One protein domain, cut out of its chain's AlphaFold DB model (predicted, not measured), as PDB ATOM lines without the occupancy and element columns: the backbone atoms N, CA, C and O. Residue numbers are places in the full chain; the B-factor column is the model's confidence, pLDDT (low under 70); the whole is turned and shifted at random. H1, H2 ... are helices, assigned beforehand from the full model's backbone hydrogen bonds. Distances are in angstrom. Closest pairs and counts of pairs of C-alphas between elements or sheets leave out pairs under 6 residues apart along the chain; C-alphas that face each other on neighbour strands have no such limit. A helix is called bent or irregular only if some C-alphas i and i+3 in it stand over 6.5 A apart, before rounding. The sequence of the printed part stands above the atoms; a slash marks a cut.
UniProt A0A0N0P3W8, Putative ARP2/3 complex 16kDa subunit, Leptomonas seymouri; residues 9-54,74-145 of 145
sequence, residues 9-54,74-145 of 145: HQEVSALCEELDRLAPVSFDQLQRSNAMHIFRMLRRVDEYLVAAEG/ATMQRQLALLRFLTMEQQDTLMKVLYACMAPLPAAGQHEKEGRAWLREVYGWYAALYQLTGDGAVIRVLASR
ATOM      1  N   HIS A   9     192.606 137.030 133.505       79.88
ATOM      2  CA  HIS A   9     191.570 137.931 132.991       79.88
ATOM      3  C   HIS A   9     191.188 137.653 131.531       79.88
ATOM      4  O   HIS A   9     190.013 137.745 131.187       79.88
ATOM      5  N   GLN A  10     192.152 137.302 130.677       85.44
ATOM      6  CA  GLN A  10     191.887 136.979 129.277       85.44
ATOM      7  C   GLN A  10     191.093 135.672 129.144       85.44
ATOM      8  O   GLN A  10     190.166 135.599 128.343       85.44
ATOM      9  N   GLU A  11     191.416 134.664 129.956       87.81
ATOM     10  CA  GLU A  11     190.688 133.387 129.982       87.81
ATOM     11  C   GLU A  11     189.264 133.552 130.536       87.81
ATOM     12  O   GLU A  11     188.325 132.967 130.000       87.81
ATOM     13  N   VAL A  12     189.079 134.396 131.561       88.69
ATOM     14  CA  VAL A  12     187.741 134.755 132.066       88.69
ATOM     15  C   VAL A  12     186.930 135.475 130.987       88.69
ATOM     16  O   VAL A  12     185.776 135.119 130.773       88.69
ATOM     17  N   SER A  13     187.525 136.434 130.265       91.19
ATOM     18  CA  SER A  13     186.847 137.129 129.159       91.19
ATOM     19  C   SER A  13     186.410 136.156 128.066       91.19
ATOM     20  O   SER A  13     185.255 136.178 127.655       91.19
ATOM     21  N   ALA A  14     187.303 135.252 127.652       93.25
ATOM     22  CA  ALA A  14     186.995 134.240 126.646       93.25
ATOM     23  C   ALA A  14     185.878 133.288 127.106       93.25
ATOM     24  O   ALA A  14     185.019 132.912 126.313       93.25
ATOM     25  N   LEU A  15     185.861 132.907 128.391       94.12
ATOM     26  CA  LEU A  15     184.773 132.115 128.964       94.12
ATOM     27  C   LEU A  15     183.438 132.869 128.899       94.12
ATOM     28  O   LEU A  15     182.439 132.280 128.493       94.12
ATOM     29  N   CYS A  16     183.417 134.146 129.283       94.94
ATOM     30  CA  CYS A  16     182.213 134.974 129.229       94.94
ATOM     31  C   CYS A  16     181.689 135.124 127.794       94.94
ATOM     32  O   CYS A  16     180.509 134.892 127.560       94.94
ATOM     33  N   GLU A  17     182.564 135.413 126.830       95.69
ATOM     34  CA  GLU A  17     182.203 135.528 125.410       95.69
ATOM     35  C   GLU A  17     181.594 134.232 124.862       95.69
ATOM     36  O   GLU A  17     180.597 134.251 124.139       95.69
ATOM     37  N   GLU A  18     182.162 133.084 125.225       96.38
ATOM     38  CA  GLU A  18     181.635 131.789 124.810       96.38
ATOM     39  C   GLU A  18     180.299 131.441 125.490       96.38
ATOM     40  O   GLU A  18     179.442 130.801 124.872       96.38
ATOM     41  N   LEU A  19     180.081 131.882 126.735       95.81
ATOM     42  CA  LEU A  19     178.775 131.789 127.393       95.81
ATOM     43  C   LEU A  19     177.748 132.692 126.697       95.81
ATOM     44  O   LEU A  19     176.663 132.218 126.374       95.81
ATOM     45  N   ASP A  20     178.097 133.937 126.377       95.62
ATOM     46  CA  ASP A  20     177.209 134.870 125.670       95.62
ATOM     47  C   ASP A  20     176.848 134.354 124.269       95.62
ATOM     48  O   ASP A  20     175.698 134.427 123.835       95.62
ATOM     49  N   ARG A  21     177.807 133.731 123.572       96.00
ATOM     50  CA  ARG A  21     177.577 133.077 122.274       96.00
ATOM     51  C   ARG A  21     176.568 131.929 122.362       96.00
ATOM     52  O   ARG A  21     175.855 131.667 121.391       96.00
ATOM     53  N   LEU A  22     176.527 131.216 123.489       93.38
ATOM     54  CA  LEU A  22     175.627 130.082 123.719       93.38
ATOM     55  C   LEU A  22     174.309 130.468 124.397       93.38
ATOM     56  O   LEU A  22     173.380 129.660 124.378       93.38
ATOM     57  N   ALA A  23     174.193 131.680 124.940       92.69
ATOM     58  CA  ALA A  23     172.980 132.181 125.576       92.69
ATOM     59  C   ALA A  23     171.692 131.993 124.744       92.69
ATOM     60  O   ALA A  23     170.722 131.448 125.290       92.69
ATOM     61  N   PRO A  24     171.661 132.312 123.426       91.81
ATOM     62  CA  PRO A  24     170.454 132.140 122.616       91.81
ATOM     63  C   PRO A  24     170.146 130.675 122.264       91.81
ATOM     64  O   PRO A  24     169.078 130.390 121.725       91.81
ATOM     65  N   VAL A  25     171.059 129.736 122.530       91.25
ATOM     66  CA  VAL A  25     170.866 128.320 122.202       91.25
ATOM     67  C   VAL A  25     169.954 127.680 123.255       91.25
ATOM     68  O   VAL A  25     170.192 127.772 124.468       91.25
ATOM     69  N   SER A  26     168.882 127.029 122.796       88.75
ATOM     70  CA  SER A  26     167.992 126.276 123.683       88.75
ATOM     71  C   SER A  26     168.711 125.049 124.248       88.75
ATOM     72  O   SER A  26     169.701 124.571 123.690       88.75
ATOM     73  N   PHE A  27     168.236 124.531 125.381       87.19
ATOM     74  CA  PHE A  27     168.904 123.404 126.033       87.19
ATOM     75  C   PHE A  27     168.940 122.157 125.132       87.19
ATOM     76  O   PHE A  27     169.972 121.494 125.043       87.19
ATOM     77  N   ASP A  28     167.862 121.900 124.389       86.19
ATOM     78  CA  ASP A  28     167.744 120.740 123.500       86.19
ATOM     79  C   ASP A  28     168.648 120.840 122.256       86.19
ATOM     80  O   ASP A  28     169.021 119.827 121.662       86.19
ATOM     81  N   GLN A  29     169.045 122.057 121.874       89.06
ATOM     82  CA  GLN A  29     169.963 122.316 120.760       89.06
ATOM     83  C   GLN A  29     171.433 122.385 121.198       89.06
ATOM     84  O   GLN A  29     172.336 122.439 120.354       89.06
ATOM     85  N   LEU A  30     171.702 122.387 122.507       90.12
ATOM     86  CA  LEU A  30     173.053 122.522 123.027       90.12
ATOM     87  C   LEU A  30     173.865 121.254 122.747       90.12
ATOM     88  O   LEU A  30     173.704 120.210 123.379       90.12
ATOM     89  N   GLN A  31     174.810 121.363 121.815       90.56
ATOM     90  CA  GLN A  31     175.705 120.256 121.508       90.56
ATOM     91  C   GLN A  31     176.599 119.917 122.704       90.56
ATOM     92  O   GLN A  31     177.255 120.783 123.290       90.56
ATOM     93  N   ARG A  32     176.718 118.620 123.005       87.56
ATOM     94  CA  ARG A  32     177.594 118.127 124.077       87.56
ATOM     95  C   ARG A  32     179.055 118.538 123.874       87.56
ATOM     96  O   ARG A  32     179.739 118.837 124.845       87.56
ATOM     97  N   SER A  33     179.540 118.578 122.633       89.94
ATOM     98  CA  SER A  33     180.889 119.060 122.299       89.94
ATOM     99  C   SER A  33     181.132 120.485 122.800       89.94
ATOM    100  O   SER A  33     182.176 120.740 123.403       89.94
ATOM    101  N   ASN A  34     180.151 121.374 122.619       91.75
ATOM    102  CA  ASN A  34     180.199 122.750 123.105       91.75
ATOM    103  C   ASN A  34     180.183 122.775 124.634       91.75
ATOM    104  O   ASN A  34     181.068 123.373 125.232       91.75
ATOM    105  N   ALA A  35     179.271 122.044 125.281       92.31
ATOM    106  CA  ALA A  35     179.220 121.980 126.744       92.31
ATOM    107  C   ALA A  35     180.549 121.494 127.361       92.31
ATOM    108  O   ALA A  35     181.093 122.112 128.277       92.31
ATOM    109  N   MET A  36     181.134 120.434 126.796       91.12
ATOM    110  CA  MET A  36     182.434 119.910 127.225       91.12
ATOM    111  C   MET A  36     183.572 120.912 126.981       91.12
ATOM    112  O   MET A  36     184.528 120.948 127.756       91.12
ATOM    113  N   HIS A  37     183.501 121.706 125.909       93.62
ATOM    114  CA  HIS A  37     184.470 122.762 125.626       93.62
ATOM    115  C   HIS A  37     184.407 123.877 126.678       93.62
ATOM    116  O   HIS A  37     185.436 124.172 127.286       93.62
ATOM    117  N   ILE A  38     183.211 124.405 126.960       95.00
ATOM    118  CA  ILE A  38     182.995 125.436 127.986       95.00
ATOM    119  C   ILE A  38     183.449 124.947 129.358       95.00
ATOM    120  O   ILE A  38     184.181 125.644 130.054       95.00
ATOM    121  N   PHE A  39     183.098 123.717 129.740       94.31
ATOM    122  CA  PHE A  39     183.523 123.183 131.032       94.31
ATOM    123  C   PHE A  39     185.053 123.047 131.134       94.31
ATOM    124  O   PHE A  39     185.636 123.318 132.182       94.31
ATOM    125  N   ARG A  40     185.745 122.702 130.037       93.44
ATOM    126  CA  ARG A  40     187.220 122.724 129.997       93.44
ATOM    127  C   ARG A  40     187.805 124.133 130.089       93.44
ATOM    128  O   ARG A  40     188.936 124.267 130.550       93.44
ATOM    129  N   MET A  41     187.110 125.159 129.604       94.31
ATOM    130  CA  MET A  41     187.530 126.553 129.792       94.31
ATOM    131  C   MET A  41     187.352 126.974 131.249       94.31
ATOM    132  O   MET A  41     188.297 127.468 131.849       94.31
ATOM    133  N   LEU A  42     186.195 126.670 131.848       94.00
ATOM    134  CA  LEU A  42     185.911 126.940 133.258       94.00
ATOM    135  C   LEU A  42     186.966 126.328 134.192       94.00
ATOM    136  O   LEU A  42     187.480 127.008 135.075       94.00
ATOM    137  N   ARG A  43     187.344 125.065 133.955       91.38
ATOM    138  CA  ARG A  43     188.430 124.403 134.696       91.38
ATOM    139  C   ARG A  43     189.767 125.122 134.560       91.38
ATOM    140  O   ARG A  43     190.438 125.333 135.560       91.38
ATOM    141  N   ARG A  44     190.143 125.508 133.338       90.69
ATOM    142  CA  ARG A  44     191.399 126.228 133.090       90.69
ATOM    143  C   ARG A  44     191.424 127.571 133.808       90.69
ATOM    144  O   ARG A  44     192.437 127.908 134.406       90.69
ATOM    145  N   VAL A  45     190.313 128.306 133.797       90.44
ATOM    146  CA  VAL A  45     190.173 129.559 134.552       90.44
ATOM    147  C   VAL A  45     190.409 129.325 136.045       90.44
ATOM    148  O   VAL A  45     191.209 130.038 136.644       90.44
ATOM    149  N   ASP A  46     189.778 128.310 136.642       89.19
ATOM    150  CA  ASP A  46     189.986 127.975 138.058       89.19
ATOM    151  C   ASP A  46     191.442 127.578 138.350       89.19
ATOM    152  O   ASP A  46     192.031 128.085 139.301       89.19
ATOM    153  N   GLU A  47     192.068 126.769 137.491       87.44
ATOM    154  CA  GLU A  47     193.489 126.404 137.592       87.44
ATOM    155  C   GLU A  47     194.414 127.635 137.556       87.44
ATOM    156  O   GLU A  47     195.344 127.728 138.361       87.44
ATOM    157  N   TYR A  48     194.144 128.613 136.684       84.44
ATOM    158  CA  TYR A  48     194.899 129.870 136.640       84.44
ATOM    159  C   TYR A  48     194.707 130.715 137.901       84.44
ATOM    160  O   TYR A  48     195.673 131.305 138.386       84.44
ATOM    161  N   LEU A  49     193.490 130.763 138.447       80.94
ATOM    162  CA  LEU A  49     193.218 131.473 139.698       80.94
ATOM    163  C   LEU A  49     193.942 130.813 140.881       80.94
ATOM    164  O   LEU A  49     194.543 131.514 141.691       80.94
ATOM    165  N   VAL A  50     193.981 129.475 140.936       83.75
ATOM    166  CA  VAL A  50     194.757 128.730 141.947       83.75
ATOM    167  C   VAL A  50     196.246 129.051 141.832       83.75
ATOM    168  O   VAL A  50     196.908 129.297 142.839       83.75
ATOM    169  N   ALA A  51     196.790 129.032 140.613       79.25
ATOM    170  CA  ALA A  51     198.207 129.288 140.380       79.25
ATOM    171  C   ALA A  51     198.602 130.723 140.766       79.25
ATOM    172  O   ALA A  51     199.673 130.926 141.337       79.25
ATOM    173  N   ALA A  52     197.726 131.700 140.506       69.81
ATOM    174  CA  ALA A  52     197.928 133.093 140.897       69.81
ATOM    175  C   ALA A  52     197.890 133.293 142.426       69.81
ATOM    176  O   ALA A  52     198.710 134.035 142.968       69.81
ATOM    177  N   GLU A  53     196.994 132.600 143.136       67.19
ATOM    178  CA  GLU A  53     196.959 132.597 144.609       67.19
ATOM    179  C   GLU A  53     198.197 131.906 145.208       67.19
ATOM    180  O   GLU A  53     198.789 132.404 146.163       67.19
ATOM    181  N   GLY A  54     198.648 130.795 144.613       57.59
ATOM    182  CA  GLY A  54     199.827 130.046 145.067       57.59
ATOM    183  C   GLY A  54     201.152 130.804 144.929       57.59
ATOM    184  O   GLY A  54     202.107 130.501 145.641       57.59
ATOM    185  N   ALA A  74     187.871 126.214 150.552       79.69
ATOM    186  CA  ALA A  74     188.550 127.299 149.832       79.69
ATOM    187  C   ALA A  74     188.305 127.224 148.307       79.69
ATOM    188  O   ALA A  74     188.037 128.233 147.663       79.69
ATOM    189  N   THR A  75     188.259 126.003 147.756       83.31
ATOM    190  CA  THR A  75     187.837 125.729 146.375       83.31
ATOM    191  C   THR A  75     186.427 126.240 146.078       83.31
ATOM    192  O   THR A  75     186.231 126.985 145.128       83.31
ATOM    193  N   MET A  76     185.438 125.889 146.898       84.25
ATOM    194  CA  MET A  76     184.050 126.321 146.719       84.25
ATOM    195  C   MET A  76     183.884 127.842 146.855       84.25
ATOM    196  O   MET A  76     183.144 128.439 146.081       84.25
ATOM    197  N   GLN A  77     184.597 128.494 147.779       84.88
ATOM    198  CA  GLN A  77     184.595 129.960 147.894       84.88
ATOM    199  C   GLN A  77     185.150 130.638 146.640       84.88
ATOM    200  O   GLN A  77     184.556 131.601 146.154       84.88
ATOM    201  N   ARG A  78     186.245 130.110 146.083       87.06
ATOM    202  CA  ARG A  78     186.831 130.610 144.835       87.06
ATOM    203  C   ARG A  78     185.887 130.423 143.649       87.06
ATOM    204  O   ARG A  78     185.655 131.365 142.896       87.06
ATOM    205  N   GLN A  79     185.282 129.243 143.527       90.31
ATOM    206  CA  GLN A  79     184.280 128.963 142.497       90.31
ATOM    207  C   GLN A  79     183.096 129.929 142.608       90.31
ATOM    208  O   GLN A  79     182.704 130.528 141.613       90.31
ATOM    209  N   LEU A  80     182.572 130.166 143.814       89.25
ATOM    210  CA  LEU A  80     181.510 131.152 144.039       89.25
ATOM    211  C   LEU A  80     181.934 132.571 143.649       89.25
ATOM    212  O   LEU A  80     181.129 133.302 143.077       89.25
ATOM    213  N   ALA A  81     183.172 132.972 143.947       88.81
ATOM    214  CA  ALA A  81     183.692 134.277 143.548       88.81
ATOM    215  C   ALA A  81     183.712 134.419 142.021       88.81
ATOM    216  O   ALA A  81     183.202 135.412 141.510       88.81
ATOM    217  N   LEU A  82     184.198 133.404 141.295       89.06
ATOM    218  CA  LEU A  82     184.170 133.382 139.830       89.06
ATOM    219  C   LEU A  82     182.737 133.474 139.288       89.06
ATOM    220  O   LEU A  82     182.450 134.300 138.427       89.06
ATOM    221  N   LEU A  83     181.823 132.660 139.815       92.25
ATOM    222  CA  LEU A  83     180.434 132.614 139.353       92.25
ATOM    223  C   LEU A  83     179.676 133.925 139.615       92.25
ATOM    224  O   LEU A  83     178.795 134.288 138.840       92.25
ATOM    225  N   ARG A  84     180.041 134.667 140.667       90.88
ATOM    226  CA  ARG A  84     179.487 135.999 140.965       90.88
ATOM    227  C   ARG A  84     179.905 137.078 139.967       90.88
ATOM    228  O   ARG A  84     179.209 138.084 139.883       90.88
ATOM    229  N   PHE A  85     181.001 136.890 139.227       90.19
ATOM    230  CA  PHE A  85     181.376 137.798 138.137       90.19
ATOM    231  C   PHE A  85     180.530 137.603 136.877       90.19
ATOM    232  O   PHE A  85     180.508 138.487 136.024       90.19
ATOM    233  N   LEU A  86     179.840 136.468 136.756       92.56
ATOM    234  CA  LEU A  86     178.987 136.177 135.611       92.56
ATOM    235  C   LEU A  86     177.656 136.925 135.718       92.56
ATOM    236  O   LEU A  86     177.077 137.044 136.802       92.56
ATOM    237  N   THR A  87     177.133 137.369 134.577       93.56
ATOM    238  CA  THR A  87     175.759 137.878 134.487       93.56
ATOM    239  C   THR A  87     174.752 136.756 134.764       93.56
ATOM    240  O   THR A  87     175.074 135.572 134.659       93.56
ATOM    241  N   MET A  88     173.499 137.099 135.087       90.75
ATOM    242  CA  MET A  88     172.463 136.070 135.281       90.75
ATOM    243  C   MET A  88     172.248 135.207 134.027       90.75
ATOM    244  O   MET A  88     172.050 134.002 134.145       90.75
ATOM    245  N   GLU A  89     172.344 135.793 132.834       91.62
ATOM    246  CA  GLU A  89     172.220 135.059 131.567       91.62
ATOM    247  C   GLU A  89     173.396 134.092 131.344       91.62
ATOM    248  O   GLU A  89     173.201 132.942 130.940       91.62
ATOM    249  N   GLN A  90     174.615 134.508 131.695       94.75
ATOM    250  CA  GLN A  90     175.799 133.646 131.669       94.75
ATOM    251  C   GLN A  90     175.702 132.516 132.701       94.75
ATOM    252  O   GLN A  90     176.071 131.382 132.398       94.75
ATOM    253  N   GLN A  91     175.168 132.786 133.896       94.69
ATOM    254  CA  GLN A  91     174.909 131.768 134.922       94.69
ATOM    255  C   GLN A  91     173.874 130.741 134.449       94.69
ATOM    256  O   GLN A  91     174.099 129.539 134.590       94.69
ATOM    257  N   ASP A  92     172.775 131.183 133.835       92.44
ATOM    258  CA  ASP A  92     171.764 130.288 133.267       92.44
ATOM    259  C   ASP A  92     172.349 129.437 132.131       92.44
ATOM    260  O   ASP A  92     172.117 128.227 132.059       92.44
ATOM    261  N   THR A  93     173.165 130.040 131.267       94.38
ATOM    262  CA  THR A  93     173.853 129.328 130.183       94.38
ATOM    263  C   THR A  93     174.853 128.313 130.723       94.38
ATOM    264  O   THR A  93     174.905 127.175 130.254       94.38
ATOM    265  N   LEU A  94     175.598 128.669 131.768       95.88
ATOM    266  CA  LEU A  94     176.493 127.740 132.441       95.88
ATOM    267  C   LEU A  94     175.716 126.590 133.096       95.88
ATOM    268  O   LEU A  94     176.151 125.441 133.028       95.88
ATOM    269  N   MET A  95     174.534 126.855 133.656       95.00
ATOM    270  CA  MET A  95     173.654 125.809 134.176       95.00
ATOM    271  C   MET A  95     173.240 124.831 133.061       95.00
ATOM    272  O   MET A  95     173.367 123.618 133.248       95.00
ATOM    273  N   LYS A  96     172.849 125.322 131.869       94.00
ATOM    274  CA  LYS A  96     172.587 124.473 130.681       94.00
ATOM    275  C   LYS A  96     173.801 123.602 130.343       94.00
ATOM    276  O   LYS A  96     173.670 122.394 130.148       94.00
ATOM    277  N   VAL A  97     174.990 124.202 130.314       94.75
ATOM    278  CA  VAL A  97     176.256 123.509 130.038       94.75
ATOM    279  C   VAL A  97     176.510 122.385 131.043       94.75
ATOM    280  O   VAL A  97     176.823 121.265 130.637       94.75
ATOM    281  N   LEU A  98     176.339 122.640 132.341       94.75
ATOM    282  CA  LEU A  98     176.553 121.635 133.383       94.75
ATOM    283  C   LEU A  98     175.564 120.469 133.252       94.75
ATOM    284  O   LEU A  98     175.984 119.311 133.304       94.75
ATOM    285  N   TYR A  99     174.282 120.741 132.987       91.44
ATOM    286  CA  TYR A  99     173.296 119.692 132.702       91.44
ATOM    287  C   TYR A  99     173.665 118.856 131.469       91.44
ATOM    288  O   TYR A  99     173.621 117.624 131.524       91.44
ATOM    289  N   ALA A 100     174.096 119.493 130.378       91.00
ATOM    290  CA  ALA A 100     174.527 118.791 129.170       91.00
ATOM    291  C   ALA A 100     175.781 117.922 129.411       91.00
ATOM    292  O   ALA A 100     175.892 116.826 128.855       91.00
ATOM    293  N   CYS A 101     176.698 118.363 130.277       90.38
ATOM    294  CA  CYS A 101     177.863 117.584 130.709       90.38
ATOM    295  C   CYS A 101     177.486 116.368 131.572       90.38
ATOM    296  O   CYS A 101     178.142 115.328 131.470       90.38
ATOM    297  N   MET A 102     176.435 116.475 132.393       89.44
ATOM    298  CA  MET A 102     175.935 115.387 133.249       89.44
ATOM    299  C   MET A 102     175.112 114.338 132.496       89.44
ATOM    300  O   MET A 102     174.961 113.223 132.994       89.44
ATOM    301  N   ALA A 103     174.588 114.660 131.308       84.56
ATOM    302  CA  ALA A 103     173.804 113.705 130.534       84.56
ATOM    303  C   ALA A 103     174.609 112.405 130.284       84.56
ATOM    304  O   ALA A 103     175.828 112.476 130.079       84.56
ATOM    305  N   PRO A 104     173.969 111.224 130.314       71.81
ATOM    306  CA  PRO A 104     174.661 109.946 130.192       71.81
ATOM    307  C   PRO A 104     175.393 109.827 128.848       71.81
ATOM    308  O   PRO A 104     174.853 110.175 127.797       71.81
ATOM    309  N   LEU A 105     176.636 109.336 128.879       67.06
ATOM    310  CA  LEU A 105     177.368 108.982 127.663       67.06
ATOM    311  C   LEU A 105     176.848 107.644 127.117       67.06
ATOM    312  O   LEU A 105     176.550 106.747 127.908       67.06
ATOM    313  N   PRO A 106     176.789 107.461 125.786       58.56
ATOM    314  CA  PRO A 106     176.603 106.134 125.218       58.56
ATOM    315  C   PRO A 106     177.749 105.227 125.692       58.56
ATOM    316  O   PRO A 106     178.914 105.628 125.689       58.56
ATOM    317  N   ALA A 107     177.401 104.029 126.163       54.84
ATOM    318  CA  ALA A 107     178.305 103.111 126.846       54.84
ATOM    319  C   ALA A 107     179.470 102.664 125.939       54.84
ATOM    320  O   ALA A 107     179.356 101.705 125.183       54.84
ATOM    321  N   ALA A 108     180.610 103.352 126.031       55.53
ATOM    322  CA  ALA A 108     181.885 102.930 125.460       55.53
ATOM    323  C   ALA A 108     182.833 102.589 126.622       55.53
ATOM    324  O   ALA A 108     183.372 103.465 127.302       55.53
ATOM    325  N   GLY A 109     182.952 101.291 126.907       54.44
ATOM    326  CA  GLY A 109     183.436 100.715 128.167       54.44
ATOM    327  C   GLY A 109     184.929 100.835 128.494       54.44
ATOM    328  O   GLY A 109     185.503  99.862 128.968       54.44
ATOM    329  N   GLN A 110     185.578 101.987 128.292       53.09
ATOM    330  CA  GLN A 110     186.994 102.168 128.672       53.09
ATOM    331  C   GLN A 110     187.326 103.467 129.436       53.09
ATOM    332  O   GLN A 110     188.428 103.581 129.965       53.09
ATOM    333  N   HIS A 111     186.374 104.390 129.627       55.94
ATOM    334  CA  HIS A 111     186.609 105.676 130.317       55.94
ATOM    335  C   HIS A 111     185.895 105.823 131.673       55.94
ATOM    336  O   HIS A 111     185.604 106.932 132.109       55.94
ATOM    337  N   GLU A 112     185.594 104.736 132.390       62.31
ATOM    338  CA  GLU A 112     184.795 104.841 133.624       62.31
ATOM    339  C   GLU A 112     185.467 105.638 134.753       62.31
ATOM    340  O   GLU A 112     184.804 106.407 135.447       62.31
ATOM    341  N   LYS A 113     186.773 105.450 134.992       61.53
ATOM    342  CA  LYS A 113     187.468 106.135 136.101       61.53
ATOM    343  C   LYS A 113     187.612 107.631 135.833       61.53
ATOM    344  O   LYS A 113     187.334 108.440 136.715       61.53
ATOM    345  N   GLU A 114     188.006 107.972 134.613       62.84
ATOM    346  CA  GLU A 114     188.133 109.351 134.144       62.84
ATOM    347  C   GLU A 114     186.760 110.031 134.069       62.84
ATOM    348  O   GLU A 114     186.592 111.142 134.565       62.84
ATOM    349  N   GLY A 115     185.738 109.308 133.601       74.00
ATOM    350  CA  GLY A 115     184.346 109.751 133.611       74.00
ATOM    351  C   GLY A 115     183.807 110.011 135.020       74.00
ATOM    352  O   GLY A 115     183.112 111.001 135.228       74.00
ATOM    353  N   ARG A 116     184.164 109.192 136.021       79.62
ATOM    354  CA  ARG A 116     183.767 109.424 137.424       79.62
ATOM    355  C   ARG A 116     184.434 110.657 138.035       79.62
ATOM    356  O   ARG A 116     183.771 111.393 138.763       79.62
ATOM    357  N   ALA A 117     185.722 110.878 137.768       83.75
ATOM    358  CA  ALA A 117     186.425 112.074 138.233       83.75
ATOM    359  C   ALA A 117     185.848 113.337 137.578       83.75
ATOM    360  O   ALA A 117     185.488 114.278 138.279       83.75
ATOM    361  N   TRP A 118     185.648 113.292 136.259       85.31
ATOM    362  CA  TRP A 118     184.991 114.347 135.497       85.31
ATOM    363  C   TRP A 118     183.606 114.686 136.050       85.31
ATOM    364  O   TRP A 118     183.329 115.840 136.359       85.31
ATOM    365  N   LEU A 119     182.741 113.682 136.228       88.69
ATOM    366  CA  LEU A 119     181.392 113.899 136.747       88.69
ATOM    367  C   LEU A 119     181.418 114.515 138.144       88.69
ATOM    368  O   LEU A 119     180.640 115.422 138.412       88.69
ATOM    369  N   ARG A 120     182.328 114.079 139.022       88.75
ATOM    370  CA  ARG A 120     182.471 114.673 140.359       88.75
ATOM    371  C   ARG A 120     182.806 116.161 140.287       88.75
ATOM    372  O   ARG A 120     182.239 116.935 141.052       88.75
ATOM    373  N   GLU A 121     183.696 116.559 139.384       90.25
ATOM    374  CA  GLU A 121     184.011 117.973 139.178       90.25
ATOM    375  C   GLU A 121     182.805 118.747 138.635       90.25
ATOM    376  O   GLU A 121     182.499 119.824 139.144       90.25
ATOM    377  N   VAL A 122     182.084 118.191 137.654       92.69
ATOM    378  CA  VAL A 122     180.856 118.806 137.117       92.69
ATOM    379  C   VAL A 122     179.825 119.011 138.228       92.69
ATOM    380  O   VAL A 122     179.260 120.097 138.337       92.69
ATOM    381  N   TYR A 123     179.626 118.016 139.097       92.31
ATOM    382  CA  TYR A 123     178.744 118.134 140.260       92.31
ATOM    383  C   TYR A 123     179.234 119.166 141.282       92.31
ATOM    384  O   TYR A 123     178.409 119.838 141.895       92.31
ATOM    385  N   GLY A 124     180.550 119.325 141.454       91.81
ATOM    386  CA  GLY A 124     181.123 120.371 142.304       91.81
ATOM    387  C   GLY A 124     180.765 121.773 141.805       91.81
ATOM    388  O   GLY A 124     180.227 122.581 142.560       91.81
ATOM    389  N   TRP A 125     180.968 122.025 140.511       94.19
ATOM    390  CA  TRP A 125     180.591 123.291 139.874       94.19
ATOM    391  C   TRP A 125     179.083 123.525 139.865       94.19
ATOM    392  O   TRP A 125     178.635 124.645 140.104       94.19
ATOM    393  N   TYR A 126     178.296 122.472 139.643       93.44
ATOM    394  CA  TYR A 126     176.843 122.532 139.762       93.44
ATOM    395  C   TYR A 126     176.413 122.928 141.172       93.44
ATOM    396  O   TYR A 126     175.589 123.821 141.312       93.44
ATOM    397  N   ALA A 127     176.989 122.324 142.214       91.94
ATOM    398  CA  ALA A 127     176.654 122.659 143.594       91.94
ATOM    399  C   ALA A 127     176.995 124.120 143.929       91.94
ATOM    400  O   ALA A 127     176.188 124.804 144.556       91.94
ATOM    401  N   ALA A 128     178.151 124.617 143.472       92.06
ATOM    402  CA  ALA A 128     178.539 126.015 143.653       92.06
ATOM    403  C   ALA A 128     177.582 126.976 142.926       92.06
ATOM    404  O   ALA A 128     177.116 127.952 143.513       92.06
ATOM    405  N   LEU A 129     177.236 126.683 141.668       93.06
ATOM    406  CA  LEU A 129     176.300 127.502 140.900       93.06
ATOM    407  C   LEU A 129     174.891 127.457 141.488       93.06
ATOM    408  O   LEU A 129     174.269 128.498 141.657       93.06
ATOM    409  N   TYR A 130     174.421 126.275 141.876       90.94
ATOM    410  CA  TYR A 130     173.121 126.089 142.508       90.94
ATOM    411  C   TYR A 130     173.019 126.844 143.838       90.94
ATOM    412  O   TYR A 130     171.997 127.468 144.104       90.94
ATOM    413  N   GLN A 131     174.086 126.872 144.643       90.00
ATOM    414  CA  GLN A 131     174.117 127.679 145.865       90.00
ATOM    415  C   GLN A 131     173.960 129.181 145.578       90.00
ATOM    416  O   GLN A 131     173.394 129.902 146.398       90.00
ATOM    417  N   LEU A 132     174.454 129.657 144.432       88.75
ATOM    418  CA  LEU A 132     174.347 131.058 144.032       88.75
ATOM    419  C   LEU A 132     172.970 131.396 143.443       88.75
ATOM    420  O   LEU A 132     172.407 132.438 143.768       88.75
ATOM    421  N   THR A 133     172.440 130.539 142.570       88.56
ATOM    422  CA  THR A 133     171.248 130.845 141.763       88.56
ATOM    423  C   THR A 133     169.943 130.300 142.335       88.56
ATOM    424  O   THR A 133     168.864 130.744 141.936       88.56
ATOM    425  N   GLY A 134     170.024 129.296 143.210       87.56
ATOM    426  CA  GLY A 134     168.881 128.519 143.682       87.56
ATOM    427  C   GLY A 134     168.093 127.848 142.549       87.56
ATOM    428  O   GLY A 134     168.580 127.674 141.425       87.56
ATOM    429  N   ASP A 135     166.836 127.513 142.841       85.44
ATOM    430  CA  ASP A 135     165.942 126.809 141.910       85.44
ATOM    431  C   ASP A 135     165.558 127.635 140.675       85.44
ATOM    432  O   ASP A 135     165.211 127.072 139.637       85.44
ATOM    433  N   GLY A 136     165.655 128.967 140.743       81.81
ATOM    434  CA  GLY A 136     165.254 129.855 139.650       81.81
ATOM    435  C   GLY A 136     166.006 129.580 138.344       81.81
ATOM    436  O   GLY A 136     165.382 129.521 137.286       81.81
ATOM    437  N   ALA A 137     167.321 129.350 138.413       80.00
ATOM    438  CA  ALA A 137     168.112 129.002 137.229       80.00
ATOM    439  C   ALA A 137     167.759 127.611 136.693       80.00
ATOM    440  O   ALA A 137     167.648 127.424 135.485       80.00
ATOM    441  N   VAL A 138     167.512 126.635 137.574       82.31
ATOM    442  CA  VAL A 138     167.109 125.282 137.159       82.31
ATOM    443  C   VAL A 138     165.779 125.323 136.408       82.31
ATOM    444  O   VAL A 138     165.660 124.733 135.336       82.31
ATOM    445  N   ILE A 139     164.801 126.072 136.927       83.88
ATOM    446  CA  ILE A 139     163.497 126.249 136.285       83.88
ATOM    447  C   ILE A 139     163.657 126.926 134.920       83.88
ATOM    448  O   ILE A 139     163.084 126.443 133.946       83.88
ATOM    449  N   ARG A 140     164.461 127.993 134.812       84.12
ATOM    450  CA  ARG A 140     164.710 128.675 133.529       84.12
ATOM    451  C   ARG A 140     165.379 127.765 132.503       84.12
ATOM    452  O   ARG A 140     164.982 127.775 131.342       84.12
ATOM    453  N   VAL A 141     166.329 126.928 132.920       82.00
ATOM    454  CA  VAL A 141     166.947 125.928 132.036       82.00
ATOM    455  C   VAL A 141     165.924 124.910 131.543       82.00
ATOM    456  O   VAL A 141     165.866 124.639 130.346       82.00
ATOM    457  N   LEU A 142     165.092 124.371 132.435       78.44
ATOM    458  CA  LEU A 142     164.062 123.396 132.066       78.44
ATOM    459  C   LEU A 142     162.940 124.005 131.214       78.44
ATOM    460  O   LEU A 142     162.360 123.295 130.398       78.44
ATOM    461  N   ALA A 143     162.655 125.297 131.384       80.62
ATOM    462  CA  ALA A 143     161.709 126.051 130.565       80.62
ATOM    463  C   ALA A 143     162.286 126.462 129.198       80.62
ATOM    464  O   ALA A 143     161.528 126.755 128.283       80.62
ATOM    465  N   SER A 144     163.614 126.465 129.045       77.12
ATOM    466  CA  SER A 144     164.340 126.801 127.810       77.12
ATOM    467  C   SER A 144     164.469 125.607 126.843       77.12
ATOM    468  O   SER A 144     165.445 125.545 126.086       77.12
ATOM    469  N   ARG A 145     163.538 124.648 126.900       61.97
ATOM    470  CA  ARG A 145     163.461 123.508 125.975       61.97
ATOM    471  C   ARG A 145     162.844 123.938 124.651       61.97
ATOM    472  O   ARG A 145     161.710 124.462 124.693       61.97
TER     473      ARG A 145
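Overview. This is residues 9 to 54 and 74 to 145 of the 145 residues of the protein "Putative ARP2/3 complex 16kDa subunit" of Leptomonas seymouri (UniProt A0A0N0P3W8). Two helical hairpins, H1 with H2 and H4 with H5a, pack crosswise, with H4 in the middle. H3 packs on H5a, and beyond a bend the short arm H5b packs on H4; residues 106 to 114 stick out. The printed part has 118 residues with five named helices, H1 to H5 in order, and no named strand: all helix. It is compact, radius of gyration of the C-alphas 14.0 A, spanning 39 by 34 by 25 A.

Arrangement. H1, residues 9 to 22, and H2, residues 32 to 54, form a hairpin at a shallow tilt of 20 degrees; the closest C-alphas, Glu 11 and Val 45, are 6.0 A apart. H4, residues 88 to 102, is the hub. It touches H1 about perpendicular at 80 degrees, closest C-alphas Leu 19 and Gln 90, 5.5 A. H5, residues 112 to 143, was assigned as one helix by its hydrogen bonds but is bent, with C-alphas 132 and 135 9.7 A apart, into H5a, residues 112 to 132, and H5b, residues 135 to 143. H4 and H5a form a hairpin at a shallow tilt of 25 degrees, closest C-alphas Leu 98 and Val 122, 6.4 A. H3, residues 74 to 84, touches H5a, closest C-alphas Leu 80 and Ala 128, 5.9 A. In the helices and arms every O i to N i+4 pair is within hydrogen-bond range.

Along the chain. H1 begins at C-alpha 9 (191.570, 137.931, 132.991). H2 is 32.8 A long, H4 21.1 A and H5a 30.1 A. H5b ends at C-alpha 143 (161.709, 126.051, 130.565).

Size, cuts and confidence. Residues 55 to 73 are not printed; C-alphas 54 and 74 are 12.5 A apart. Of the links printed whole none is long. pLDDT is under 70 at residues 52 to 54, 105 to 114 and 145.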